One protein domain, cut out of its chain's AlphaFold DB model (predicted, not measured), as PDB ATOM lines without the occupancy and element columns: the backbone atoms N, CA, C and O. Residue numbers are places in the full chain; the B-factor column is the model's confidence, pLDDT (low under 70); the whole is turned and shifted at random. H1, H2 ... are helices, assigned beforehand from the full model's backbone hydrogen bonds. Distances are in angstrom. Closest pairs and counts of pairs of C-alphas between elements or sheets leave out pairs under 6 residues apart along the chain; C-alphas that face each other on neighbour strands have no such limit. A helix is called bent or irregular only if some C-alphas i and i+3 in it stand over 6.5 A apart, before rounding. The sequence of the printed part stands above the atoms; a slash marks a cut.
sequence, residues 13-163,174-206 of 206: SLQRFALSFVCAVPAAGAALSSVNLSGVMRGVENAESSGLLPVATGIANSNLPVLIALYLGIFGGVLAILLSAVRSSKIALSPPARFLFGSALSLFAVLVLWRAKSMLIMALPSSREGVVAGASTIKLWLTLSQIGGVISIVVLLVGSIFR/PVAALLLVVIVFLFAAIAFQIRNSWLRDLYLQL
ATOM      1  N   SER A  13      16.168   0.103   6.332       63.56
ATOM      2  CA  SER A  13      17.262  -0.567   7.046       63.56
ATOM      3  C   SER A  13      17.620   0.125   8.367       63.56
ATOM      4  O   SER A  13      17.794  -0.552   9.377       63.56
ATOM      5  N   LEU A  14      17.662   1.462   8.387       65.88
ATOM      6  CA  LEU A  14      17.990   2.249   9.579       65.88
ATOM      7  C   LEU A  14      16.907   2.111  10.655       65.88
ATOM      8  O   LEU A  14      17.216   2.013  11.838       65.88
ATOM      9  N   GLN A  15      15.637   2.026  10.247       65.75
ATOM     10  CA  GLN A  15      14.527   1.800  11.176       65.75
ATOM     11  C   GLN A  15      14.606   0.426  11.845       65.75
ATOM     12  O   GLN A  15      14.466   0.338  13.057       65.75
ATOM     13  N   ARG A  16      14.878  -0.644  11.085       67.50
ATOM     14  CA  ARG A  16      15.029  -2.008  11.632       67.50
ATOM     15  C   ARG A  16      16.206  -2.116  12.588       67.50
ATOM     16  O   ARG A  16      16.096  -2.793  13.610       67.50
ATOM     17  N   PHE A  17      17.299  -1.436  12.261       67.62
ATOM     18  CA  PHE A  17      18.460  -1.348  13.128       67.62
ATOM     19  C   PHE A  17      18.115  -0.632  14.438       67.62
ATOM     20  O   PHE A  17      18.323  -1.201  15.502       67.62
ATOM     21  N   ALA A  18      17.491   0.549  14.370       68.69
ATOM     22  CA  ALA A  18      17.064   1.299  15.553       68.69
ATOM     23  C   ALA A  18      16.113   0.485  16.448       68.69
ATOM     24  O   ALA A  18      16.243   0.465  17.666       68.69
ATOM     25  N   LEU A  19      15.191  -0.251  15.840       69.44
ATOM     26  CA  LEU A  19      14.216  -1.092  16.526       69.44
ATOM     27  C   LEU A  19      14.841  -2.335  17.187       69.44
ATOM     28  O   LEU A  19      14.481  -2.692  18.309       69.44
ATOM     29  N   SER A  20      15.812  -2.967  16.524       73.00
ATOM     30  CA  SER A  20      16.583  -4.079  17.103       73.00
ATOM     31  C   SER A  20      17.496  -3.583  18.226       73.00
ATOM     32  O   SER A  20      17.634  -4.250  19.248       73.00
ATOM     33  N   PHE A  21      18.048  -2.377  18.074       74.69
ATOM     34  CA  PHE A  21      18.834  -1.698  19.097       74.69
ATOM     35  C   PHE A  21      17.999  -1.427  20.352       74.69
ATOM     36  O   PHE A  21      18.406  -1.819  21.438       74.69
ATOM     37  N   VAL A  22      16.786  -0.881  20.215       78.25
ATOM     38  CA  VAL A  22      15.855  -0.666  21.343       78.25
ATOM     39  C   VAL A  22      15.563  -1.961  22.108       78.25
ATOM     40  O   VAL A  22      15.501  -1.945  23.336       78.25
ATOM     41  N   CYS A  23      15.442  -3.092  21.409       78.94
ATOM     42  CA  CYS A  23      15.242  -4.394  22.048       78.94
ATOM     43  C   CYS A  23      16.522  -4.932  22.713       78.94
ATOM     44  O   CYS A  23      16.431  -5.612  23.731       78.94
ATOM     45  N   ALA A  24      17.703  -4.640  22.158       82.12
ATOM     46  CA  ALA A  24      18.993  -5.141  22.639       82.12
ATOM     47  C   ALA A  24      19.567  -4.333  23.813       82.12
ATOM     48  O   ALA A  24      20.302  -4.880  24.634       82.12
ATOM     49  N   VAL A  25      19.223  -3.046  23.921       86.75
ATOM     50  CA  VAL A  25      19.731  -2.149  24.970       86.75
ATOM     51  C   VAL A  25      19.445  -2.685  26.384       86.75
ATOM     52  O   VAL A  25      20.399  -2.769  27.158       86.75
ATOM     53  N   PRO A  26      18.224  -3.139  26.745       86.06
ATOM     54  CA  PRO A  26      17.970  -3.747  28.056       86.06
ATOM     55  C   PRO A  26      18.860  -4.960  28.365       86.06
ATOM     56  O   PRO A  26      19.345  -5.092  29.488       86.06
ATOM     57  N   ALA A  27      19.137  -5.807  27.367       86.00
ATOM     58  CA  ALA A  27      20.033  -6.954  27.524       86.00
ATOM     59  C   ALA A  27      21.485  -6.516  27.779       86.00
ATOM     60  O   ALA A  27      22.164  -7.090  28.631       86.00
ATOM     61  N   ALA A  28      21.944  -5.464  27.095       85.94
ATOM     62  CA  ALA A  28      23.257  -4.865  27.329       85.94
ATOM     63  C   ALA A  28      23.365  -4.248  28.728       85.94
ATOM     64  O   ALA A  28      24.341  -4.489  29.437       85.94
ATOM     65  N   GLY A  29      22.336  -3.519  29.167       86.00
ATOM     66  CA  GLY A  29      22.268  -2.984  30.526       86.00
ATOM     67  C   GLY A  29      22.281  -4.077  31.592       86.00
ATOM     68  O   GLY A  29      22.948  -3.925  32.619       86.00
ATOM     69  N   ALA A  30      21.598  -5.199  31.341       85.50
ATOM     70  CA  ALA A  30      21.615  -6.358  32.225       85.50
ATOM     71  C   ALA A  30      23.006  -7.011  32.292       85.50
ATOM     72  O   ALA A  30      23.514  -7.257  33.388       85.50
ATOM     73  N   ALA A  31      23.660  -7.211  31.143       88.00
ATOM     74  CA  ALA A  31      25.017  -7.748  31.069       88.00
ATOM     75  C   ALA A  31      26.029  -6.850  31.807       88.00
ATOM     76  O   ALA A  31      26.750  -7.323  32.685       88.00
ATOM     77  N   LEU A  32      26.031  -5.540  31.548       89.56
ATOM     78  CA  LEU A  32      26.905  -4.589  32.250       89.56
ATOM     79  C   LEU A  32      26.641  -4.576  33.762       89.56
ATOM     80  O   LEU A  32      27.572  -4.629  34.562       89.56
ATOM     81  N   SER A  33      25.370  -4.589  34.166       88.31
ATOM     82  CA  SER A  33      24.995  -4.665  35.583       88.31
ATOM     83  C   SER A  33      25.482  -5.953  36.248       88.31
ATOM     84  O   SER A  33      25.914  -5.918  37.398       88.31
ATOM     85  N   SER A  34      25.438  -7.086  35.541       85.88
ATOM     86  CA  SER A  34      25.958  -8.358  36.055       85.88
ATOM     87  C   SER A  34      27.484  -8.381  36.164       85.88
ATOM     88  O   SER A  34      28.001  -8.918  37.136       85.88
ATOM     89  N   VAL A  35      28.218  -7.754  35.233       88.44
ATOM     90  CA  VAL A  35      29.678  -7.561  35.355       88.44
ATOM     91  C   VAL A  35      30.006  -6.741  36.600       88.44
ATOM     92  O   VAL A  35      30.829  -7.172  37.408       88.44
ATOM     93  N   ASN A  36      29.312  -5.619  36.802       88.19
ATOM     94  CA  ASN A  36      29.514  -4.783  37.983       88.19
ATOM     95  C   ASN A  36      29.216  -5.558  39.273       88.19
ATOM     96  O   ASN A  36      30.005  -5.498  40.213       88.19
ATOM     97  N   LEU A  37      28.127  -6.336  39.312       85.19
ATOM     98  CA  LEU A  37      27.785  -7.134  40.492       85.19
ATOM     99  C   LEU A  37      28.801  -8.250  40.770       85.19
ATOM    100  O   LEU A  37      29.139  -8.486  41.925       85.19
ATOM    101  N   SER A  38      29.336  -8.895  39.730       85.50
ATOM    102  CA  SER A  38      30.428  -9.866  39.871       85.50
ATOM    103  C   SER A  38      31.688  -9.223  40.454       85.50
ATOM    104  O   SER A  38      32.371  -9.846  41.266       85.50
ATOM    105  N   GLY A  39      31.987  -7.974  40.079       82.44
ATOM    106  CA  GLY A  39      33.067  -7.188  40.681       82.44
ATOM    107  C   GLY A  39      32.838  -6.937  42.172       82.44
ATOM    108  O   GLY A  39      33.738  -7.175  42.974       82.44
ATOM    109  N   VAL A  40      31.614  -6.549  42.552       81.94
ATOM    110  CA  VAL A  40      31.226  -6.375  43.962       81.94
ATOM    111  C   VAL A  40      31.390  -7.682  44.732       81.94
ATOM    112  O   VAL A  40      32.032  -7.681  45.773       81.94
ATOM    113  N   MET A  41      30.898  -8.805  44.197       80.75
ATOM    114  CA  MET A  41      31.041 -10.121  44.832       80.75
ATOM    115  C   MET A  41      32.498 -10.530  45.044       80.75
ATOM    116  O   MET A  41      32.837 -10.986  46.128       80.75
ATOM    117  N   ARG A  42      33.367 -10.344  44.044       77.31
ATOM    118  CA  ARG A  42      34.806 -10.608  44.199       77.31
ATOM    119  C   ARG A  42      35.428  -9.719  45.274       77.31
ATOM    120  O   ARG A  42      36.290 -10.174  46.010       77.31
ATOM    121  N   GLY A  43      34.976  -8.468  45.376       72.19
ATOM    122  CA  GLY A  43      35.365  -7.565  46.457       72.19
ATOM    123  C   GLY A  43      34.957  -8.088  47.835       72.19
ATOM    124  O   GLY A  43      35.768  -8.036  48.750       72.19
ATOM    125  N   VAL A  44      33.747  -8.643  47.972       73.81
ATOM    126  CA  VAL A  44      33.280  -9.264  49.228       73.81
ATOM    127  C   VAL A  44      34.084 -10.515  49.573       73.81
ATOM    128  O   VAL A  44      34.476 -10.685  50.717       73.81
ATOM    129  N   GLU A  45      34.345 -11.381  48.593       71.12
ATOM    130  CA  GLU A  45      35.100 -12.624  48.803       71.12
ATOM    131  C   GLU A  45      36.565 -12.370  49.178       71.12
ATOM    132  O   GLU A  45      37.125 -13.109  49.977       71.12
ATOM    133  N   ASN A  46      37.180 -11.325  48.617       70.00
ATOM    134  CA  ASN A  46      38.589 -11.007  48.858       70.00
ATOM    135  C   ASN A  46      38.813 -10.140  50.103       70.00
ATOM    136  O   ASN A  46      39.939 -10.046  50.585       70.00
ATOM    137  N   ALA A  47      37.778  -9.462  50.596       60.16
ATOM    138  CA  ALA A  47      37.870  -8.605  51.764       60.16
ATOM    139  C   ALA A  47      37.072  -9.222  52.912       60.16
ATOM    140  O   ALA A  47      35.898  -8.903  53.098       60.16
ATOM    141  N   GLU A  48      37.747 -10.040  53.725       53.16
ATOM    142  CA  GLU A  48      37.210 -10.657  54.953       53.16
ATOM    143  C   GLU A  48      36.592  -9.642  55.946       53.16
ATOM    144  O   GLU A  48      35.897 -10.027  56.885       53.16
ATOM    145  N   SER A  49      36.790  -8.335  55.736       51.00
ATOM    146  CA  SER A  49      36.280  -7.252  56.581       51.00
ATOM    147  C   SER A  49      35.576  -6.112  55.831       51.00
ATOM    148  O   SER A  49      35.390  -5.043  56.419       51.00
ATOM    149  N   SER A  50      35.207  -6.267  54.550       55.94
ATOM    150  CA  SER A  50      34.406  -5.225  53.889       55.94
ATOM    151  C   SER A  50      33.076  -5.099  54.625       55.94
ATOM    152  O   SER A  50      32.271  -6.028  54.618       55.94
ATOM    153  N   GLY A  51      32.864  -3.971  55.309       61.41
ATOM    154  CA  GLY A  51      31.629  -3.713  56.047       61.41
ATOM    155  C   GLY A  51      30.387  -3.879  55.164       61.41
ATOM    156  O   GLY A  51      30.461  -3.924  53.938       61.41
ATOM    157  N   LEU A  52      29.202  -3.936  55.766       66.62
ATOM    158  CA  LEU A  52      27.954  -4.047  54.996       66.62
ATOM    159  C   LEU A  52      27.733  -2.832  54.068       66.62
ATOM    160  O   LEU A  52      27.125  -2.952  53.003       66.62
ATOM    161  N   LEU A  53      28.305  -1.680  54.434       69.25
ATOM    162  CA  LEU A  53      28.133  -0.396  53.764       69.25
ATOM    163  C   LEU A  53      28.711  -0.336  52.328       69.25
ATOM    164  O   LEU A  53      27.965   0.014  51.404       69.25
ATOM    165  N   PRO A  54      29.988  -0.704  52.061       72.94
ATOM    166  CA  PRO A  54      30.536  -0.671  50.704       72.94
ATOM    167  C   PRO A  54      29.913  -1.735  49.793       72.94
ATOM    168  O   PRO A  54      29.739  -1.498  48.596       72.94
ATOM    169  N   VAL A  55      29.508  -2.882  50.353       74.88
ATOM    170  CA  VAL A  55      28.842  -3.956  49.602       74.88
ATOM    171  C   VAL A  55      27.450  -3.520  49.150       74.88
ATOM    172  O   VAL A  55      27.137  -3.608  47.962       74.88
ATOM    173  N   ALA A  56      26.635  -2.980  50.060       73.19
ATOM    174  CA  ALA A  56      25.312  -2.450  49.735       73.19
ATOM    175  C   ALA A  56      25.389  -1.328  48.684       73.19
ATOM    176  O   ALA A  56      24.639  -1.335  47.703       73.19
ATOM    177  N   THR A  57      26.362  -0.421  48.826       76.94
ATOM    178  CA  THR A  57      26.614   0.661  47.859       76.94
ATOM    179  C   THR A  57      27.014   0.115  46.485       76.94
ATOM    180  O   THR A  57      26.501   0.563  45.456       76.94
ATOM    181  N   GLY A  58      27.874  -0.907  46.443       80.31
ATOM    182  CA  GLY A  58      28.241  -1.602  45.210       80.31
ATOM    183  C   GLY A  58      27.038  -2.244  44.513       80.31
ATOM    184  O   GLY A  58      26.876  -2.118  43.295       80.31
ATOM    185  N   ILE A  59      26.145  -2.880  45.275       82.12
ATOM    186  CA  ILE A  59      24.917  -3.483  44.742       82.12
ATOM    187  C   ILE A  59      23.982  -2.412  44.180       82.12
ATOM    188  O   ILE A  59      23.476  -2.585  43.068       82.12
ATOM    189  N   ALA A  60      23.785  -1.295  44.884       81.56
ATOM    190  CA  ALA A  60      22.963  -0.190  44.395       81.56
ATOM    191  C   ALA A  60      23.531   0.404  43.092       81.56
ATOM    192  O   ALA A  60      22.818   0.541  42.096       81.56
ATOM    193  N   ASN A  61      24.842   0.652  43.040       83.75
ATOM    194  CA  ASN A  61      25.504   1.186  41.846       83.75
ATOM    195  C   ASN A  61      25.453   0.212  40.660       83.75
ATOM    196  O   ASN A  61      25.322   0.631  39.511       83.75
ATOM    197  N   SER A  62      25.447  -1.100  40.917       86.69
ATOM    198  CA  SER A  62      25.259  -2.106  39.867       86.69
ATOM    199  C   SER A  62      23.869  -2.066  39.207       86.69
ATOM    200  O   SER A  62      23.672  -2.743  38.204       86.69
ATOM    201  N   ASN A  63      22.865  -1.367  39.764       85.88
ATOM    202  CA  ASN A  63      21.539  -1.203  39.138       85.88
ATOM    203  C   ASN A  63      21.514  -0.102  38.071       85.88
ATOM    204  O   ASN A  63      20.636  -0.120  37.209       85.88
ATOM    205  N   LEU A  64      22.452   0.849  38.111       86.88
ATOM    206  CA  LEU A  64      22.454   1.993  37.197       86.88
ATOM    207  C   LEU A  64      22.476   1.585  35.715       86.88
ATOM    208  O   LEU A  64      21.640   2.102  34.972       86.88
ATOM    209  N   PRO A  65      23.330   0.643  35.257       88.94
ATOM    210  CA  PRO A  65      23.393   0.307  33.836       88.94
ATOM    211  C   PRO A  65      22.082  -0.284  33.304       88.94
ATOM    212  O   PRO A  65      21.649   0.075  32.212       88.94
ATOM    213  N   VAL A  66      21.418  -1.159  34.073       88.50
ATOM    214  CA  VAL A  66      20.134  -1.753  33.664       88.50
ATOM    215  C   VAL A  66      18.995  -0.733  33.710       88.50
ATOM    216  O   VAL A  66      18.168  -0.728  32.804       88.50
ATOM    217  N   LEU A  67      18.978   0.178  34.688       89.75
ATOM    218  CA  LEU A  67      17.983   1.255  34.752       89.75
ATOM    219  C   LEU A  67      18.108   2.211  33.563       89.75
ATOM    220  O   LEU A  67      17.120   2.466  32.878       89.75
ATOM    221  N   ILE A  68      19.321   2.692  33.278       90.00
ATOM    222  CA  ILE A  68      19.589   3.573  32.132       90.00
ATOM    223  C   ILE A  68      19.180   2.877  30.828       90.00
ATOM    224  O   ILE A  68      18.509   3.475  29.989       90.00
ATOM    225  N   ALA A  69      19.522   1.597  30.677       89.62
ATOM    226  CA  ALA A  69      19.154   0.814  29.506       89.62
ATOM    227  C   ALA A  69      17.634   0.630  29.352       89.62
ATOM    228  O   ALA A  69      17.107   0.777  28.250       89.62
ATOM    229  N   LEU A  70      16.911   0.342  30.438       88.06
ATOM    230  CA  LEU A  70      15.452   0.233  30.407       88.06
ATOM    231  C   LEU A  70      14.807   1.567  30.009       88.06
ATOM    232  O   LEU A  70      13.938   1.577  29.139       88.06
ATOM    233  N   TYR A  71      15.279   2.691  30.554       89.94
ATOM    234  CA  TYR A  71      14.787   4.022  30.181       89.94
ATOM    235  C   TYR A  71      15.077   4.387  28.722       89.94
ATOM    236  O   TYR A  71      14.190   4.891  28.033       89.94
ATOM    237  N   LEU A  72      16.273   4.076  28.217       87.75
ATOM    238  CA  LEU A  72      16.608   4.242  26.800       87.75
ATOM    239  C   LEU A  72      15.716   3.375  25.899       87.75
ATOM    240  O   LEU A  72      15.257   3.840  24.855       87.75
ATOM    241  N   GLY A  73      15.432   2.138  26.316       83.19
ATOM    242  CA  GLY A  73      14.507   1.240  25.624       83.19
ATOM    243  C   GLY A  73      13.078   1.793  25.573       83.19
ATOM    244  O   GLY A  73      12.462   1.810  24.509       83.19
ATOM    245  N   ILE A  74      12.570   2.312  26.696       85.75
ATOM    246  CA  ILE A  74      11.253   2.966  26.784       85.75
ATOM    247  C   ILE A  74      11.200   4.183  25.857       85.75
ATOM    248  O   ILE A  74      10.287   4.286  25.038       85.75
ATOM    249  N   PHE A  75      12.191   5.075  25.938       86.00
ATOM    250  CA  PHE A  75      12.252   6.281  25.113       86.00
ATOM    251  C   PHE A  75      12.263   5.946  23.617       86.00
ATOM    252  O   PHE A  75      11.477   6.496  22.843       86.00
ATOM    253  N   GLY A  76      13.097   4.985  23.206       82.12
ATOM    254  CA  GLY A  76      13.139   4.519  21.822       82.12
ATOM    255  C   GLY A  76      11.834   3.856  21.365       82.12
ATOM    256  O   GLY A  76      11.403   4.071  20.231       82.12
ATOM    257  N   GLY A  77      11.166   3.105  22.245       78.69
ATOM    258  CA  GLY A  77       9.859   2.503  21.979       78.69
ATOM    259  C   GLY A  77       8.751   3.545  21.785       78.69
ATOM    260  O   GLY A  77       8.004   3.471  20.810       78.69
ATOM    261  N   VAL A  78       8.688   4.562  22.649       84.06
ATOM    262  CA  VAL A  78       7.741   5.685  22.522       84.06
ATOM    263  C   VAL A  78       7.987   6.462  21.231       84.06
ATOM    264  O   VAL A  78       7.043   6.744  20.494       84.06
ATOM    265  N   LEU A  79       9.250   6.747  20.897       82.25
ATOM    266  CA  LEU A  79       9.597   7.425  19.650       82.25
ATOM    267  C   LEU A  79       9.154   6.616  18.419       82.25
ATOM    268  O   LEU A  79       8.612   7.182  17.469       82.25
ATOM    269  N   ALA A  80       9.316   5.288  18.441       74.56
ATOM    270  CA  ALA A  80       8.843   4.411  17.370       74.56
ATOM    271  C   ALA A  80       7.309   4.422  17.226       74.56
ATOM    272  O   ALA A  80       6.801   4.403  16.100       74.56
ATOM    273  N   ILE A  81       6.569   4.498  18.339       77.44
ATOM    274  CA  ILE A  81       5.106   4.649  18.337       77.44
ATOM    275  C   ILE A  81       4.711   5.994  17.713       77.44
ATOM    276  O   ILE A  81       3.889   6.014  16.798       77.44
ATOM    277  N   LEU A  82       5.337   7.100  18.130       78.00
ATOM    278  CA  LEU A  82       5.064   8.440  17.591       78.00
ATOM    279  C   LEU A  82       5.334   8.517  16.082       78.00
ATOM    280  O   LEU A  82       4.488   8.985  15.320       78.00
ATOM    281  N   LEU A  83       6.471   7.989  15.623       72.81
ATOM    282  CA  LEU A  83       6.808   7.932  14.196       72.81
ATOM    283  C   LEU A  83       5.812   7.089  13.386       72.81
ATOM    284  O   LEU A  83       5.555   7.393  12.220       72.81
ATOM    285  N   SER A  84       5.253   6.042  13.997       65.94
ATOM    286  CA  SER A  84       4.226   5.198  13.376       65.94
ATOM    287  C   SER A  84       2.860   5.889  13.326       65.94
ATOM    288  O   SER A  84       2.114   5.674  12.377       65.94
ATOM    289  N   ALA A  85       2.539   6.742  14.305       67.56
ATOM    290  CA  ALA A  85       1.297   7.513  14.339       67.56
ATOM    291  C   ALA A  85       1.285   8.667  13.317       67.56
ATOM    292  O   ALA A  85       0.258   8.926  12.697       67.56
ATOM    293  N   VAL A  86       2.428   9.331  13.098       66.50
ATOM    294  CA  VAL A  86       2.549  10.465  12.156       66.50
ATOM    295  C   VAL A  86       2.534  10.015  10.687       66.50
ATOM    296  O   VAL A  86       2.111  10.765   9.809       66.50
ATOM    297  N   ARG A  87       2.963   8.783  10.382       56.22
ATOM    298  CA  ARG A  87       2.930   8.231   9.018       56.22
ATOM    299  C   ARG A  87       1.780   7.244   8.856       56.22
ATOM    300  O   ARG A  87       1.921   6.060   9.142       56.22
ATOM    301  N   SER A  88       0.676   7.727   8.291       44.47
ATOM    302  CA  SER A  88      -0.432   6.885   7.838       44.47
ATOM    303  C   SER A  88       0.082   5.811   6.851       44.47
ATOM    304  O   SER A  88       0.559   6.113   5.758       44.47
ATOM    305  N   SER A  89       0.060   4.553   7.299       45.25
ATOM    306  CA  SER A  89       0.027   3.294   6.529       45.25
ATOM    307  C   SER A  89       1.202   2.806   5.653       45.25
ATOM    308  O   SER A  89       1.117   1.676   5.178       45.25
ATOM    309  N   LYS A  90       2.326   3.517   5.460       41.22
ATOM    310  CA  LYS A  90       3.397   3.033   4.536       41.22
ATOM    311  C   LYS A  90       4.643   2.391   5.159       41.22
ATOM    312  O   LYS A  90       5.512   1.930   4.419       41.22
ATOM    313  N   ILE A  91       4.771   2.333   6.484       49.12
ATOM    314  CA  ILE A  91       5.949   1.710   7.105       49.12
ATOM    315  C   ILE A  91       5.671   0.226   7.338       49.12
ATOM    316  O   ILE A  91       4.862  -0.141   8.187       49.12
ATOM    317  N   ALA A  92       6.390  -0.634   6.617       49.75
ATOM    318  CA  ALA A  92       6.499  -2.047   6.954       49.75
ATOM    319  C   ALA A  92       7.299  -2.186   8.262       49.75
ATOM    320  O   ALA A  92       8.506  -2.452   8.235       49.75
ATOM    321  N   LEU A  93       6.640  -1.952   9.407       54.09
ATOM    322  CA  LEU A  93       7.169  -2.349  10.709       54.09
ATOM    323  C   LEU A  93       7.491  -3.845  10.636       54.09
ATOM    324  O   LEU A  93       6.721  -4.630  10.076       54.09
ATOM    325  N   SER A  94       8.651  -4.236  11.167       54.41
ATOM    326  CA  SER A  94       9.014  -5.648  11.294       54.41
ATOM    327  C   SER A  94       7.857  -6.413  11.952       54.41
ATOM    328  O   SER A  94       7.166  -5.838  12.798       54.41
ATOM    329  N   PRO A  95       7.638  -7.691  11.596       58.31
ATOM    330  CA  PRO A  95       6.511  -8.451  12.117       58.31
ATOM    331  C   PRO A  95       6.461  -8.354  13.650       58.31
ATOM    332  O   PRO A  95       7.507  -8.556  14.281       58.31
ATOM    333  N   PRO A  96       5.291  -8.080  14.260       62.00
ATOM    334  CA  PRO A  96       5.173  -7.906  15.707       62.00
ATOM    335  C   PRO A  96       5.735  -9.098  16.492       62.00
ATOM    336  O   PRO A  96       6.291  -8.919  17.570       62.00
ATOM    337  N   ALA A  97       5.700 -10.304  15.912       63.09
ATOM    338  CA  ALA A  97       6.317 -11.494  16.497       63.09
ATOM    339  C   ALA A  97       7.830 -11.347  16.765       63.09
ATOM    340  O   ALA A  97       8.301 -11.787  17.809       63.09
ATOM    341  N   ARG A  98       8.602 -10.703  15.873       67.19
ATOM    342  CA  ARG A  98      10.054 -10.519  16.082       67.19
ATOM    343  C   ARG A  98      10.348  -9.536  17.202       67.19
ATOM    344  O   ARG A  98      11.303  -9.728  17.945       67.19
ATOM    345  N   PHE A  99       9.519  -8.504  17.316       69.12
ATOM    346  CA  PHE A  99       9.617  -7.526  18.393       69.12
ATOM    347  C   PHE A  99       9.323  -8.138  19.745       69.12
ATOM    348  O   PHE A  99      10.089  -7.943  20.684       69.12
ATOM    349  N   LEU A 100       8.250  -8.919  19.825       75.81
ATOM    350  CA  LEU A 100       7.882  -9.622  21.044       75.81
ATOM    351  C   LEU A 100       8.950 -10.645  21.426       75.81
ATOM    352  O   LEU A 100       9.373 -10.662  22.575       75.81
ATOM    353  N   PHE A 101       9.450 -11.427  20.465       79.62
ATOM    354  CA  PHE A 101      10.521 -12.389  20.722       79.62
ATOM    355  C   PHE A 101      11.807 -11.700  21.183       79.62
ATOM    356  O   PHE A 101      12.401 -12.100  22.176       79.62
ATOM    357  N   GLY A 102      12.214 -10.626  20.504       78.19
ATOM    358  CA  GLY A 102      13.429  -9.908  20.860       78.19
ATOM    359  C   GLY A 102      13.355  -9.203  22.208       78.19
ATOM    360  O   GLY A 102      14.328  -9.200  22.957       78.19
ATOM    361  N   SER A 103      12.183  -8.671  22.546       76.94
ATOM    362  CA  SER A 103      11.933  -8.053  23.849       76.94
ATOM    363  C   SER A 103      11.820  -9.096  24.959       76.94
ATOM    364  O   SER A 103      12.320  -8.873  26.053       76.94
ATOM    365  N   ALA A 104      11.219 -10.258  24.689       84.31
ATOM    366  CA  ALA A 104      11.193 -11.375  25.633       84.31
ATOM    367  C   ALA A 104      12.608 -11.898  25.914       84.31
ATOM    368  O   ALA A 104      12.955 -12.153  27.065       84.31
ATOM    369  N   LEU A 105      13.439 -11.997  24.875       84.75
ATOM    370  CA  LEU A 105      14.828 -12.424  24.997       84.75
ATOM    371  C   LEU A 105      15.656 -11.423  25.822       84.75
ATOM    372  O   LEU A 105      16.418 -11.827  26.696       84.75
ATOM    373  N   SER A 106      15.463 -10.116  25.623       84.44
ATOM    374  CA  SER A 106      16.160  -9.113  26.435       84.44
ATOM    375  C   SER A 106      15.653  -9.044  27.874       84.44
ATOM    376  O   SER A 106      16.454  -8.925  28.804       84.44
ATOM    377  N   LEU A 107      14.345  -9.209  28.084       86.56
ATOM    378  CA  LEU A 107      13.750  -9.325  29.414       86.56
ATOM    379  C   LEU A 107      14.232 -10.563  30.159       86.56
ATOM    380  O   LEU A 107      14.397 -10.493  31.371       86.56
ATOM    381  N   PHE A 108      14.506 -11.669  29.467       87.25
ATOM    382  CA  PHE A 108      15.076 -12.854  30.097       87.25
ATOM    383  C   PHE A 108      16.397 -12.525  30.808       87.25
ATOM    384  O   PHE A 108      16.544 -12.838  31.988       87.25
ATOM    385  N   ALA A 109      17.314 -11.804  30.154       85.06
ATOM    386  CA  ALA A 109      18.562 -11.365  30.788       85.06
ATOM    387  C   ALA A 109      18.304 -10.450  32.003       85.06
ATOM    388  O   ALA A 109      18.939 -10.599  33.047       85.06
ATOM    389  N   VAL A 110      17.327  -9.543  31.903       87.56
ATOM    390  CA  VAL A 110      16.925  -8.644  32.999       87.56
ATOM    391  C   VAL A 110      16.330  -9.418  34.189       87.56
ATOM    392  O   VAL A 110      16.654  -9.122  35.339       87.56
ATOM    393  N   LEU A 111      15.499 -10.432  33.936       88.00
ATOM    394  CA  LEU A 111      14.891 -11.286  34.962       88.00
ATOM    395  C   LEU A 111      15.932 -12.172  35.652       88.00
ATOM    396  O   LEU A 111      15.902 -12.329  36.875       88.00
ATOM    397  N   VAL A 112      16.882 -12.712  34.889       87.31
ATOM    398  CA  VAL A 112      18.002 -13.487  35.430       87.31
ATOM    399  C   VAL A 112      18.879 -12.612  36.332       87.31
ATOM    400  O   VAL A 112      19.171 -12.999  37.466       87.31
ATOM    401  N   LEU A 113      19.211 -11.388  35.900       87.62
ATOM    402  CA  LEU A 113      19.894 -10.406  36.745       87.62
ATOM    403  C   LEU A 113      19.099 -10.095  38.019       87.62
ATOM    404  O   LEU A 113      19.662 -10.045  39.115       87.62
ATOM    405  N   TRP A 114      17.789  -9.875  37.887       88.25
ATOM    406  CA  TRP A 114      16.910  -9.607  39.022       88.25
ATOM    407  C   TRP A 114      16.950 -10.745  40.043       88.25
ATOM    408  O   TRP A 114      17.017 -10.490  41.252       88.25
ATOM    409  N   ARG A 115      16.949 -11.998  39.576       85.31
ATOM    410  CA  ARG A 115      17.057 -13.181  40.432       85.31
ATOM    411  C   ARG A 115      18.404 -13.230  41.150       85.31
ATOM    412  O   ARG A 115      18.401 -13.385  42.371       85.31
ATOM    413  N   ALA A 116      19.509 -13.005  40.438       84.25
ATOM    414  CA  ALA A 116      20.851 -12.964  41.023       84.25
ATOM    415  C   ALA A 116      20.954 -11.920  42.149       84.25
ATOM    416  O   ALA A 116      21.392 -12.230  43.256       84.25
ATOM    417  N   LYS A 117      20.460 -10.698  41.904       83.69
ATOM    418  CA  LYS A 117      20.421  -9.631  42.918       83.69
ATOM    419  C   LYS A 117      19.540  -9.984  44.110       83.69
ATOM    420  O   LYS A 117      19.906  -9.680  45.238       83.69
ATOM    421  N   SER A 118      18.400 -10.636  43.876       82.56
ATOM    422  CA  SER A 118      17.511 -11.071  44.962       82.56
ATOM    423  C   SER A 118      18.220 -12.037  45.908       82.56
ATOM    424  O   SER A 118      18.133 -11.872  47.119       82.56
ATOM    425  N   MET A 119      18.948 -13.011  45.353       79.31
ATOM    426  CA  MET A 119      19.713 -13.977  46.144       79.31
ATOM    427  C   MET A 119      20.848 -13.304  46.919       79.31
ATOM    428  O   MET A 119      21.037 -13.601  48.093       79.31
ATOM    429  N   LEU A 120      21.551 -12.353  46.298       77.81
ATOM    430  CA  LEU A 120      22.622 -11.611  46.961       77.81
ATOM    431  C   LEU A 120      22.108 -10.776  48.145       77.81
ATOM    432  O   LEU A 120      22.709 -10.797  49.214       77.81
ATOM    433  N   ILE A 121      20.977 -10.082  47.982       76.81
ATOM    434  CA  ILE A 121      20.353  -9.293  49.059       76.81
ATOM    435  C   ILE A 121      19.886 -10.194  50.207       76.81
ATOM    436  O   ILE A 121      20.030  -9.814  51.360       76.81
ATOM    437  N   MET A 122      19.361 -11.390  49.920       74.25
ATOM    438  CA  MET A 122      18.965 -12.349  50.963       74.25
ATOM    439  C   MET A 122      20.165 -12.933  51.725       74.25
ATOM    440  O   MET A 122      20.048 -13.233  52.911       74.25
ATOM    441  N   ALA A 123      21.317 -13.071  51.064       69.06
ATOM    442  CA  ALA A 123      22.540 -13.587  51.680       69.06
ATOM    443  C   ALA A 123      23.249 -12.561  52.590       69.06
ATOM    444  O   ALA A 123      23.954 -12.949  53.516       69.06
ATOM    445  N   LEU A 124      23.043 -11.261  52.354       67.19
ATOM    446  CA  LEU A 124      23.692 -10.155  53.074       67.19
ATOM    447  C   LEU A 124      23.373 -10.044  54.578       67.19
ATOM    448  O   LEU A 124      24.314  -9.900  55.355       67.19
ATOM    449  N   PRO A 125      22.103 -10.093  55.028       55.47
ATOM    450  CA  PRO A 125      21.778  -9.928  56.445       55.47
ATOM    451  C   PRO A 125      22.053 -11.179  57.293       55.47
ATOM    452  O   PRO A 125      22.078 -11.078  58.515       55.47
ATOM    453  N   SER A 126      22.260 -12.350  56.680       48.78
ATOM    454  CA  SER A 126      22.232 -13.616  57.424       48.78
ATOM    455  C   SER A 126      23.582 -14.089  57.962       48.78
ATOM    456  O   SER A 126      23.576 -15.010  58.772       48.78
ATOM    457  N   SER A 127      24.740 -13.534  57.566       45.84
ATOM    458  CA  SER A 127      26.009 -14.158  57.990       45.84
ATOM    459  C   SER A 127      27.306 -13.457  57.556       45.84
ATOM    460  O   SER A 127      27.484 -13.153  56.376       45.84
ATOM    461  N   ARG A 128      28.286 -13.402  58.470       49.94
ATOM    462  CA  ARG A 128      29.724 -13.381  58.130       49.94
ATOM    463  C   ARG A 128      30.212 -14.709  57.502       49.94
ATOM    464  O   ARG A 128      31.260 -14.718  56.879       49.94
ATOM    465  N   GLU A 129      29.444 -15.800  57.611       45.22
ATOM    466  CA  GLU A 129      29.818 -17.165  57.169       45.22
ATOM    467  C   GLU A 129      29.067 -17.714  55.926       45.22
ATOM    468  O   GLU A 129      29.528 -18.627  55.250       45.22
ATOM    469  N   GLY A 130      27.913 -17.167  55.563       43.19
ATOM    470  CA  GLY A 130      26.964 -17.701  54.567       43.19
ATOM    471  C   GLY A 130      26.991 -16.998  53.209       43.19
ATOM    472  O   GLY A 130      26.302 -17.435  52.287       43.19
ATOM    473  N   VAL A 131      27.862 -15.999  53.018       52.62
ATOM    474  CA  VAL A 131      28.266 -15.583  51.660       52.62
ATOM    475  C   VAL A 131      28.917 -16.772  50.932       52.62
ATOM    476  O   VAL A 131      28.707 -16.948  49.734       52.62
ATOM    477  N   VAL A 132      29.599 -17.669  51.657       53.03
ATOM    478  CA  VAL A 132      30.272 -18.851  51.090       53.03
ATOM    479  C   VAL A 132      29.277 -19.930  50.638       53.03
ATOM    480  O   VAL A 132      29.467 -20.536  49.585       53.03
ATOM    481  N   ALA A 133      28.167 -20.125  51.360       54.38
ATOM    482  CA  ALA A 133      27.203 -21.200  51.086       54.38
ATOM    483  C   ALA A 133      26.276 -20.950  49.871       54.38
ATOM    484  O   ALA A 133      25.537 -21.846  49.469       54.38
ATOM    485  N   GLY A 134      26.320 -19.763  49.251       63.91
ATOM    486  CA  GLY A 134      25.488 -19.414  48.087       63.91
ATOM    487  C   GLY A 134      26.214 -18.674  46.958       63.91
ATOM    488  O   GLY A 134      25.616 -18.427  45.906       63.91
ATOM    489  N   ALA A 135      27.497 -18.329  47.132       70.94
ATOM    490  CA  ALA A 135      28.263 -17.559  46.151       70.94
ATOM    491  C   ALA A 135      28.351 -18.242  44.780       70.94
ATOM    492  O   ALA A 135      28.246 -17.569  43.754       70.94
ATOM    493  N   SER A 136      28.495 -19.571  44.736       77.88
ATOM    494  CA  SER A 136      28.545 -20.337  43.483       77.88
ATOM    495  C   SER A 136      27.238 -20.224  42.691       77.88
ATOM    496  O   SER A 136      27.263 -20.000  41.481       77.88
ATOM    497  N   THR A 137      26.092 -20.289  43.372       81.50
ATOM    498  CA  THR A 137      24.769 -20.132  42.759       81.50
ATOM    499  C   THR A 137      24.555 -18.706  42.260       81.50
ATOM    500  O   THR A 137      24.097 -18.517  41.134       81.50
ATOM    501  N   ILE A 138      24.929 -17.689  43.044       80.56
ATOM    502  CA  ILE A 138      24.808 -16.283  42.628       80.56
ATOM    503  C   ILE A 138      25.713 -16.004  41.417       80.56
ATOM    504  O   ILE A 138      25.255 -15.412  40.439       80.56
ATOM    505  N   LYS A 139      26.963 -16.491  41.436       83.31
ATOM    506  CA  LYS A 139      27.891 -16.408  40.297       83.31
ATOM    507  C   LYS A 139      27.323 -17.082  39.055       83.31
ATOM    508  O   LYS A 139      27.412 -16.510  37.976       83.31
ATOM    509  N   LEU A 140      26.699 -18.253  39.191       84.94
ATOM    510  CA  LEU A 140      26.064 -18.950  38.072       84.94
ATOM    511  C   LEU A 140      24.943 -18.109  37.446       84.94
ATOM    512  O   LEU A 140      24.919 -17.946  36.226       84.94
ATOM    513  N   TRP A 141      24.066 -17.508  38.253       85.25
ATOM    514  CA  TRP A 141      23.020 -16.616  37.739       85.25
ATOM    515  C   TRP A 141      23.585 -15.342  37.101       85.25
ATOM    516  O   TRP A 141      23.054 -14.878  36.093       85.25
ATOM    517  N   LEU A 142      24.676 -14.791  37.634       85.38
ATOM    518  CA  LEU A 142      25.353 -13.647  37.023       85.38
ATOM    519  C   LEU A 142      25.978 -14.002  35.680       85.38
ATOM    520  O   LEU A 142      25.758 -13.284  34.708       85.38
ATOM    521  N   THR A 143      26.675 -15.130  35.591       84.69
ATOM    522  CA  THR A 143      27.240 -15.630  34.335       84.69
ATOM    523  C   THR A 143      26.139 -15.922  33.314       84.69
ATOM    524  O   THR A 143      26.266 -15.543  32.153       84.69
ATOM    525  N   LEU A 144      25.012 -16.509  33.735       83.06
ATOM    526  CA  LEU A 144      23.841 -16.697  32.872       83.06
ATOM    527  C   LEU A 144      23.260 -15.365  32.387       83.06
ATOM    528  O   LEU A 144      22.894 -15.258  31.219       83.06
ATOM    529  N   SER A 145      23.213 -14.334  33.239       84.06
ATOM    530  CA  SER A 145      22.799 -12.985  32.833       84.06
ATOM    531  C   SER A 145      23.751 -12.384  31.800       84.06
ATOM    532  O   SER A 145      23.297 -11.747  30.851       84.06
ATOM    533  N   GLN A 146      25.061 -12.561  31.985       86.75
ATOM    534  CA  GLN A 146      26.090 -12.052  31.076       86.75
ATOM    535  C   GLN A 146      25.992 -12.736  29.716       86.75
ATOM    536  O   GLN A 146      25.805 -12.069  28.701       86.75
ATOM    537  N   ILE A 147      26.069 -14.068  29.707       85.56
ATOM    538  CA  ILE A 147      26.014 -14.881  28.493       85.56
ATOM    539  C   ILE A 147      24.669 -14.676  27.797       85.56
ATOM    540  O   ILE A 147      24.636 -14.394  26.603       85.56
ATOM    541  N   GLY A 148      23.562 -14.734  28.543       80.06
ATOM    542  CA  GLY A 148      22.223 -14.480  28.022       80.06
ATOM    543  C   GLY A 148      22.096 -13.085  27.417       80.06
ATOM    544  O   GLY A 148      21.568 -12.949  26.316       80.06
ATOM    545  N   GLY A 149      22.641 -12.057  28.072       80.81
ATOM    546  CA  GLY A 149      22.670 -10.692  27.549       80.81
ATOM    547  C   GLY A 149      23.462 -10.574  26.244       80.81
ATOM    548  O   GLY A 149      22.949 -10.032  25.267       80.81
ATOM    549  N   VAL A 150      24.671 -11.144  26.188       84.50
ATOM    550  CA  VAL A 150      25.521 -11.143  24.982       84.50
ATOM    551  C   VAL A 150      24.857 -11.902  23.833       84.50
ATOM    552  O   VAL A 150      24.760 -11.370  22.728       84.50
ATOM    553  N   ILE A 151      24.338 -13.107  24.090       84.19
ATOM    554  CA  ILE A 151      23.609 -13.898  23.089       84.19
ATOM    555  C   ILE A 151      22.400 -13.113  22.580       84.19
ATOM    556  O   ILE A 151      22.194 -13.040  21.373       84.19
ATOM    557  N   SER A 152      21.638 -12.472  23.470       82.12
ATOM    558  CA  SER A 152      20.483 -11.653  23.085       82.12
ATOM    559  C   SER A 152      20.884 -10.529  22.135       82.12
ATOM    560  O   SER A 152      20.244 -10.337  21.106       82.12
ATOM    561  N   ILE A 153      21.969  -9.814  22.442       83.31
ATOM    562  CA  ILE A 153      22.496  -8.736  21.598       83.31
ATOM    563  C   ILE A 153      22.894  -9.274  20.221       83.31
ATOM    564  O   ILE A 153      22.479  -8.709  19.210       83.31
ATOM    565  N   VAL A 154      23.647 -10.377  20.168       84.06
ATOM    566  CA  VAL A 154      24.087 -10.996  18.907       84.06
ATOM    567  C   VAL A 154      22.889 -11.463  18.084       84.06
ATOM    568  O   VAL A 154      22.790 -11.122  16.910       84.06
ATOM    569  N   VAL A 155      21.941 -12.179  18.692       82.00
ATOM    570  CA  VAL A 155      20.726 -12.663  18.017       82.00
ATOM    571  C   VAL A 155      19.898 -11.499  17.473       82.00
ATOM    572  O   VAL A 155      19.396 -11.582  16.353       82.00
ATOM    573  N   LEU A 156      19.784 -10.393  18.212       77.69
ATOM    574  CA  LEU A 156      19.031  -9.215  17.775       77.69
ATOM    575  C   LEU A 156      19.745  -8.428  16.675       77.69
ATOM    576  O   LEU A 156      19.101  -7.997  15.717       77.69
ATOM    577  N   LEU A 157      21.067  -8.285  16.761       78.25
ATOM    578  CA  LEU A 157      21.880  -7.649  15.724       78.25
ATOM    579  C   LEU A 157      21.876  -8.468  14.433       78.25
ATOM    580  O   LEU A 157      21.568  -7.933  13.373       78.25
ATOM    581  N   VAL A 158      22.142  -9.771  14.509       79.62
ATOM    582  CA  VAL A 158      22.108 -10.680  13.353       79.62
ATOM    583  C   VAL A 158      20.688 -10.776  12.786       79.62
ATOM    584  O   VAL A 158      20.488 -10.678  11.575       79.62
ATOM    585  N   GLY A 159      19.675 -10.863  13.651       69.06
ATOM    586  CA  GLY A 159      18.263 -10.861  13.267       69.06
ATOM    587  C   GLY A 159      17.822  -9.584  12.544       69.06
ATOM    588  O   GLY A 159      16.875  -9.627  11.755       69.06
ATOM    589  N   SER A 160      18.529  -8.466  12.748       70.06
ATOM    590  CA  SER A 160      18.279  -7.210  12.032       70.06
ATOM    591  C   SER A 160      18.688  -7.267  10.550       70.06
ATOM    592  O   SER A 160      18.103  -6.559   9.723       70.06
ATOM    593  N   ILE A 161      19.639  -8.147  10.203       71.75
ATOM    594  CA  ILE A 161      20.171  -8.339   8.844       71.75
ATOM    595  C   ILE A 161      19.225  -9.217   8.008       71.75
ATOM    596  O   ILE A 161      18.986  -8.945   6.829       71.75
ATOM    597  N   PHE A 162      18.625 -10.244   8.616       63.19
ATOM    598  CA  PHE A 162      17.783 -11.203   7.902       63.19
ATOM    599  C   PHE A 162      16.341 -10.702   7.682       63.19
ATOM    600  O   PHE A 162      15.543 -10.467   8.599       63.19
ATOM    601  N   ARG A 163      15.935 -10.622   6.410       53.50
ATOM    602  CA  ARG A 163      14.521 -10.518   6.016       53.50
ATOM    603  C   ARG A 163      13.847 -11.888   6.192       53.50
ATOM    604  O   ARG A 163      13.783 -12.643   5.235       53.50
ATOM    605  N   PRO A 174       1.143  -3.895  14.793       68.25
ATOM    606  CA  PRO A 174       2.526  -3.744  15.241       68.25
ATOM    607  C   PRO A 174       2.683  -2.631  16.292       68.25
ATOM    608  O   PRO A 174       3.567  -2.710  17.143       68.25
ATOM    609  N   VAL A 175       1.777  -1.647  16.298       72.69
ATOM    610  CA  VAL A 175       1.703  -0.609  17.338       72.69
ATOM    611  C   VAL A 175       1.295  -1.208  18.685       72.69
ATOM    612  O   VAL A 175       1.890  -0.867  19.702       72.69
ATOM    613  N   ALA A 176       0.341  -2.144  18.705       77.06
ATOM    614  CA  ALA A 176      -0.086  -2.807  19.938       77.06
ATOM    615  C   ALA A 176       1.046  -3.645  20.557       77.06
ATOM    616  O   ALA A 176       1.228  -3.633  21.771       77.06
ATOM    617  N   ALA A 177       1.851  -4.319  19.727       76.62
ATOM    618  CA  ALA A 177       3.023  -5.058  20.197       76.62
ATOM    619  C   ALA A 177       4.101  -4.133  20.789       76.62
ATOM    620  O   ALA A 177       4.643  -4.436  21.847       76.62
ATOM    621  N   LEU A 178       4.385  -2.994  20.145       75.75
ATOM    622  CA  LEU A 178       5.314  -1.988  20.679       75.75
ATOM    623  C   LEU A 178       4.835  -1.422  22.015       75.75
ATOM    624  O   LEU A 178       5.621  -1.296  22.950       75.75
ATOM    625  N   LEU A 179       3.543  -1.117  22.113       83.44
ATOM    626  CA  LEU A 179       2.942  -0.577  23.325       83.44
ATOM    627  C   LEU A 179       3.040  -1.583  24.481       83.44
ATOM    628  O   LEU A 179       3.437  -1.211  25.581       83.44
ATOM    629  N   LEU A 180       2.792  -2.869  24.213       85.19
ATOM    630  CA  LEU A 180       2.983  -3.944  25.191       85.19
ATOM    631  C   LEU A 180       4.439  -4.030  25.671       85.19
ATOM    632  O   LEU A 180       4.678  -4.095  26.872       85.19
ATOM    633  N   VAL A 181       5.416  -3.984  24.761       83.94
ATOM    634  CA  VAL A 181       6.846  -4.012  25.122       83.94
ATOM    635  C   VAL A 181       7.224  -2.821  26.003       83.94
ATOM    636  O   VAL A 181       7.874  -3.006  27.030       83.94
ATOM    637  N   VAL A 182       6.783  -1.612  25.639       86.06
ATOM    638  CA  VAL A 182       7.037  -0.394  26.423       86.06
ATOM    639  C   VAL A 182       6.444  -0.513  27.824       86.06
ATOM    640  O   VAL A 182       7.133  -0.208  28.794       86.06
ATOM    641  N   ILE A 183       5.209  -1.009  27.948       89.25
ATOM    642  CA  ILE A 183       4.571  -1.255  29.248       89.25
ATOM    643  C   ILE A 183       5.405  -2.230  30.086       89.25
ATOM    644  O   ILE A 183       5.670  -1.965  31.257       89.25
ATOM    645  N   VAL A 184       5.858  -3.343  29.504       88.44
ATOM    646  CA  VAL A 184       6.652  -4.336  30.241       88.44
ATOM    647  C   VAL A 184       8.003  -3.761  30.679       88.44
ATOM    648  O   VAL A 184       8.420  -3.978  31.816       88.44
ATOM    649  N   PHE A 185       8.678  -2.988  29.822       88.62
ATOM    650  CA  PHE A 185       9.924  -2.309  30.192       88.62
ATOM    651  C   PHE A 185       9.703  -1.280  31.300       88.62
ATOM    652  O   PHE A 185      10.536  -1.174  32.197       88.62
ATOM    653  N   LEU A 186       8.575  -0.568  31.276       89.81
ATOM    654  CA  LEU A 186       8.195   0.384  32.315       89.81
ATOM    655  C   LEU A 186       7.988  -0.316  33.663       89.81
ATOM    656  O   LEU A 186       8.563   0.111  34.662       89.81
ATOM    657  N   PHE A 187       7.258  -1.435  33.694       90.38
ATOM    658  CA  PHE A 187       7.109  -2.239  34.910       90.38
ATOM    659  C   PHE A 187       8.454  -2.757  35.433       90.38
ATOM    660  O   PHE A 187       8.715  -2.673  36.634       90.38
ATOM    661  N   ALA A 188       9.331  -3.242  34.549       86.94
ATOM    662  CA  ALA A 188      10.673  -3.661  34.938       86.94
ATOM    663  C   ALA A 188      11.487  -2.488  35.517       86.94
ATOM    664  O   ALA A 188      12.097  -2.632  36.575       86.94
ATOM    665  N   ALA A 189      11.462  -1.315  34.877       88.75
ATOM    666  CA  ALA A 189      12.170  -0.124  35.345       88.75
ATOM    667  C   ALA A 189      11.687   0.315  36.733       88.75
ATOM    668  O   ALA A 189      12.509   0.534  37.622       88.75
ATOM    669  N   ILE A 190      10.367   0.358  36.945       89.62
ATOM    670  CA  ILE A 190       9.760   0.678  38.242       89.62
ATOM    671  C   ILE A 190      10.202  -0.332  39.304       89.62
ATOM    672  O   ILE A 190      10.632   0.072  40.382       89.62
ATOM    673  N   ALA A 191      10.177  -1.634  39.005       88.12
ATOM    674  CA  ALA A 191      10.623  -2.663  39.945       88.12
ATOM    675  C   ALA A 191      12.100  -2.482  40.348       88.12
ATOM    676  O   ALA A 191      12.434  -2.534  41.535       88.12
ATOM    677  N   PHE A 192      12.987  -2.209  39.383       85.25
ATOM    678  CA  PHE A 192      14.394  -1.892  39.657       85.25
ATOM    679  C   PHE A 192      14.567  -0.598  40.446       85.25
ATOM    680  O   PHE A 192      15.423  -0.549  41.328       85.25
ATOM    681  N   GLN A 193      13.752   0.421  40.188       87.62
ATOM    682  CA  GLN A 193      13.825   1.690  40.900       87.62
ATOM    683  C   GLN A 193      13.358   1.566  42.351       87.62
ATOM    684  O   GLN A 193      14.079   2.020  43.233       87.62
ATOM    685  N   ILE A 194      12.231   0.889  42.606       87.31
ATOM    686  CA  ILE A 194      11.721   0.621  43.962       87.31
ATOM    687  C   ILE A 194      12.738  -0.194  44.764       87.31
ATOM    688  O   ILE A 194      13.032   0.114  45.917       87.31
ATOM    689  N   ARG A 195      13.334  -1.227  44.156       81.75
ATOM    690  CA  ARG A 195      14.395  -1.994  44.820       81.75
ATOM    691  C   ARG A 195      15.609  -1.119  45.131       81.75
ATOM    692  O   ARG A 195      16.204  -1.268  46.193       81.75
ATOM    693  N   ASN A 196      16.002  -0.238  44.213       83.06
ATOM    694  CA  ASN A 196      17.157   0.629  44.412       83.06
ATOM    695  C   ASN A 196      16.910   1.702  45.484       83.06
ATOM    696  O   ASN A 196      17.834   2.009  46.232       83.06
ATOM    697  N   SER A 197      15.690   2.245  45.580       83.94
ATOM    698  CA  SER A 197      15.316   3.173  46.653       83.94
ATOM    699  C   SER A 197      15.294   2.464  48.001       83.94
ATOM    700  O   SER A 197      15.946   2.933  48.922       83.94
ATOM    701  N   TRP A 198      14.687   1.275  48.087       81.94
ATOM    702  CA  TRP A 198      14.674   0.489  49.322       81.94
ATOM    703  C   TRP A 198      16.086   0.144  49.817       81.94
ATOM    704  O   TRP A 198      16.379   0.302  50.996       81.94
ATOM    705  N   LEU A 199      16.992  -0.265  48.919       76.25
ATOM    706  CA  LEU A 199      18.395  -0.518  49.277       76.25
ATOM    707  C   LEU A 199      19.109   0.739  49.787       76.25
ATOM    708  O   LEU A 199      19.978   0.640  50.649       76.25
ATOM    709  N   ARG A 200      18.763   1.910  49.243       75.62
ATOM    710  CA  ARG A 200      19.336   3.193  49.660       75.62
ATOM    711  C   ARG A 200      18.775   3.649  51.010       75.62
ATOM    712  O   ARG A 200      19.542   4.141  51.827       75.62
ATOM    713  N   ASP A 201      17.486   3.443  51.257       77.56
ATOM    714  CA  ASP A 201      16.841   3.773  52.533       77.56
ATOM    715  C   ASP A 201      17.330   2.855  53.657       77.56
ATOM    716  O   ASP A 201      17.658   3.335  54.738       77.56
ATOM    717  N   LEU A 202      17.468   1.551  53.383       69.31
ATOM    718  CA  LEU A 202      18.078   0.593  54.310       69.31
ATOM    719  C   LEU A 202      19.521   0.998  54.664       69.31
ATOM    720  O   LEU A 202      19.943   0.833  55.801       69.31
ATOM    721  N   TYR A 203      20.263   1.552  53.699       66.38
ATOM    722  CA  TYR A 203      21.612   2.083  53.915       66.38
ATOM    723  C   TYR A 203      21.621   3.330  54.807       66.38
ATOM    724  O   TYR A 203      22.491   3.438  55.655       66.38
ATOM    725  N   LEU A 204      20.675   4.262  54.637       69.50
ATOM    726  CA  LEU A 204      20.627   5.484  55.453       69.50
ATOM    727  C   LEU A 204      20.322   5.202  56.933       69.50
ATOM    728  O   LEU A 204      20.515   6.080  57.769       69.50
ATOM    729  N   GLN A 205      19.812   4.009  57.242       67.38
ATOM    730  CA  GLN A 205      19.453   3.577  58.593       67.38
ATOM    731  C   GLN A 205      20.550   2.756  59.296       67.38
ATOM    732  O   GLN A 205      20.416   2.508  60.494       67.38
ATOM    733  N   LEU A 206      21.593   2.324  58.572       60.50
ATOM    734  CA  LEU A 206      22.736   1.540  59.072       60.50
ATOM    735  C   LEU A 206      23.963   2.430  59.298       60.50
ATOM    736  O   LEU A 206      24.663   2.186  60.304       60.50
TER     737      LEU A 206
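This is residues 13 to 163 and 174 to 206 of the 206 residues of an uncharacterized protein of Pyrinomonadaceae bacterium (UniProt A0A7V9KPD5). An elongated bundle of helices runs side by side: bent H1 and H4 make its middle, H5 covers one side, and H6 lies on the other with H2 and H3. The printed part has 184 residues with six named helices, H1 to H6 in order: all helix. It is compact, radius of gyration of the C-alphas 18.4 A, and only just elongated, 62 by 31 by 19 A.

H1, residues 13 to 46, one helix by its hydrogen bonds, is bent: C-alphas 23 and 26 are 6.6 A apart; arms H1a, residues 13 to 23, and H1b, residues 26 to 46, stand at a steep tilt of 39 degrees. H1b touches H5, residues 135 to 161, closest C-alphas Ala 31 and Gln 146, 4.4 A. H5 forms a hairpin with H4, residues 96 to 123, closest C-alphas Ala 109 and Ser 145, 5.0 A. With residues 36 to 44 alone, H1b touches H2, residues 52 to 61, in a hairpin, closest C-alphas Val 40 and Gly 58, 5.8 A. H3, residues 64 to 86, touches H6, residues 174 to 204, closest C-alphas Ile 74 and Val 182, 5.4 A. Every O i to N i+4 pair is within hydrogen-bond range in H1a, H1b, H2, H3 and H6; 23 of 24 are in H4, 22 of 23 in H5.

H1a begins at C-alpha 13 (17.262, -0.567, 7.046); H6, 45.1 A long, ends at C-alpha 204 (20.627, 5.484, 55.453).

Residues 164 to 173 are cut out, leaving 16.6 A between C-alphas 163 and 174. The H4 to H5 link is long. Confidence is under 70 in 51 residues, among them 84 to 99.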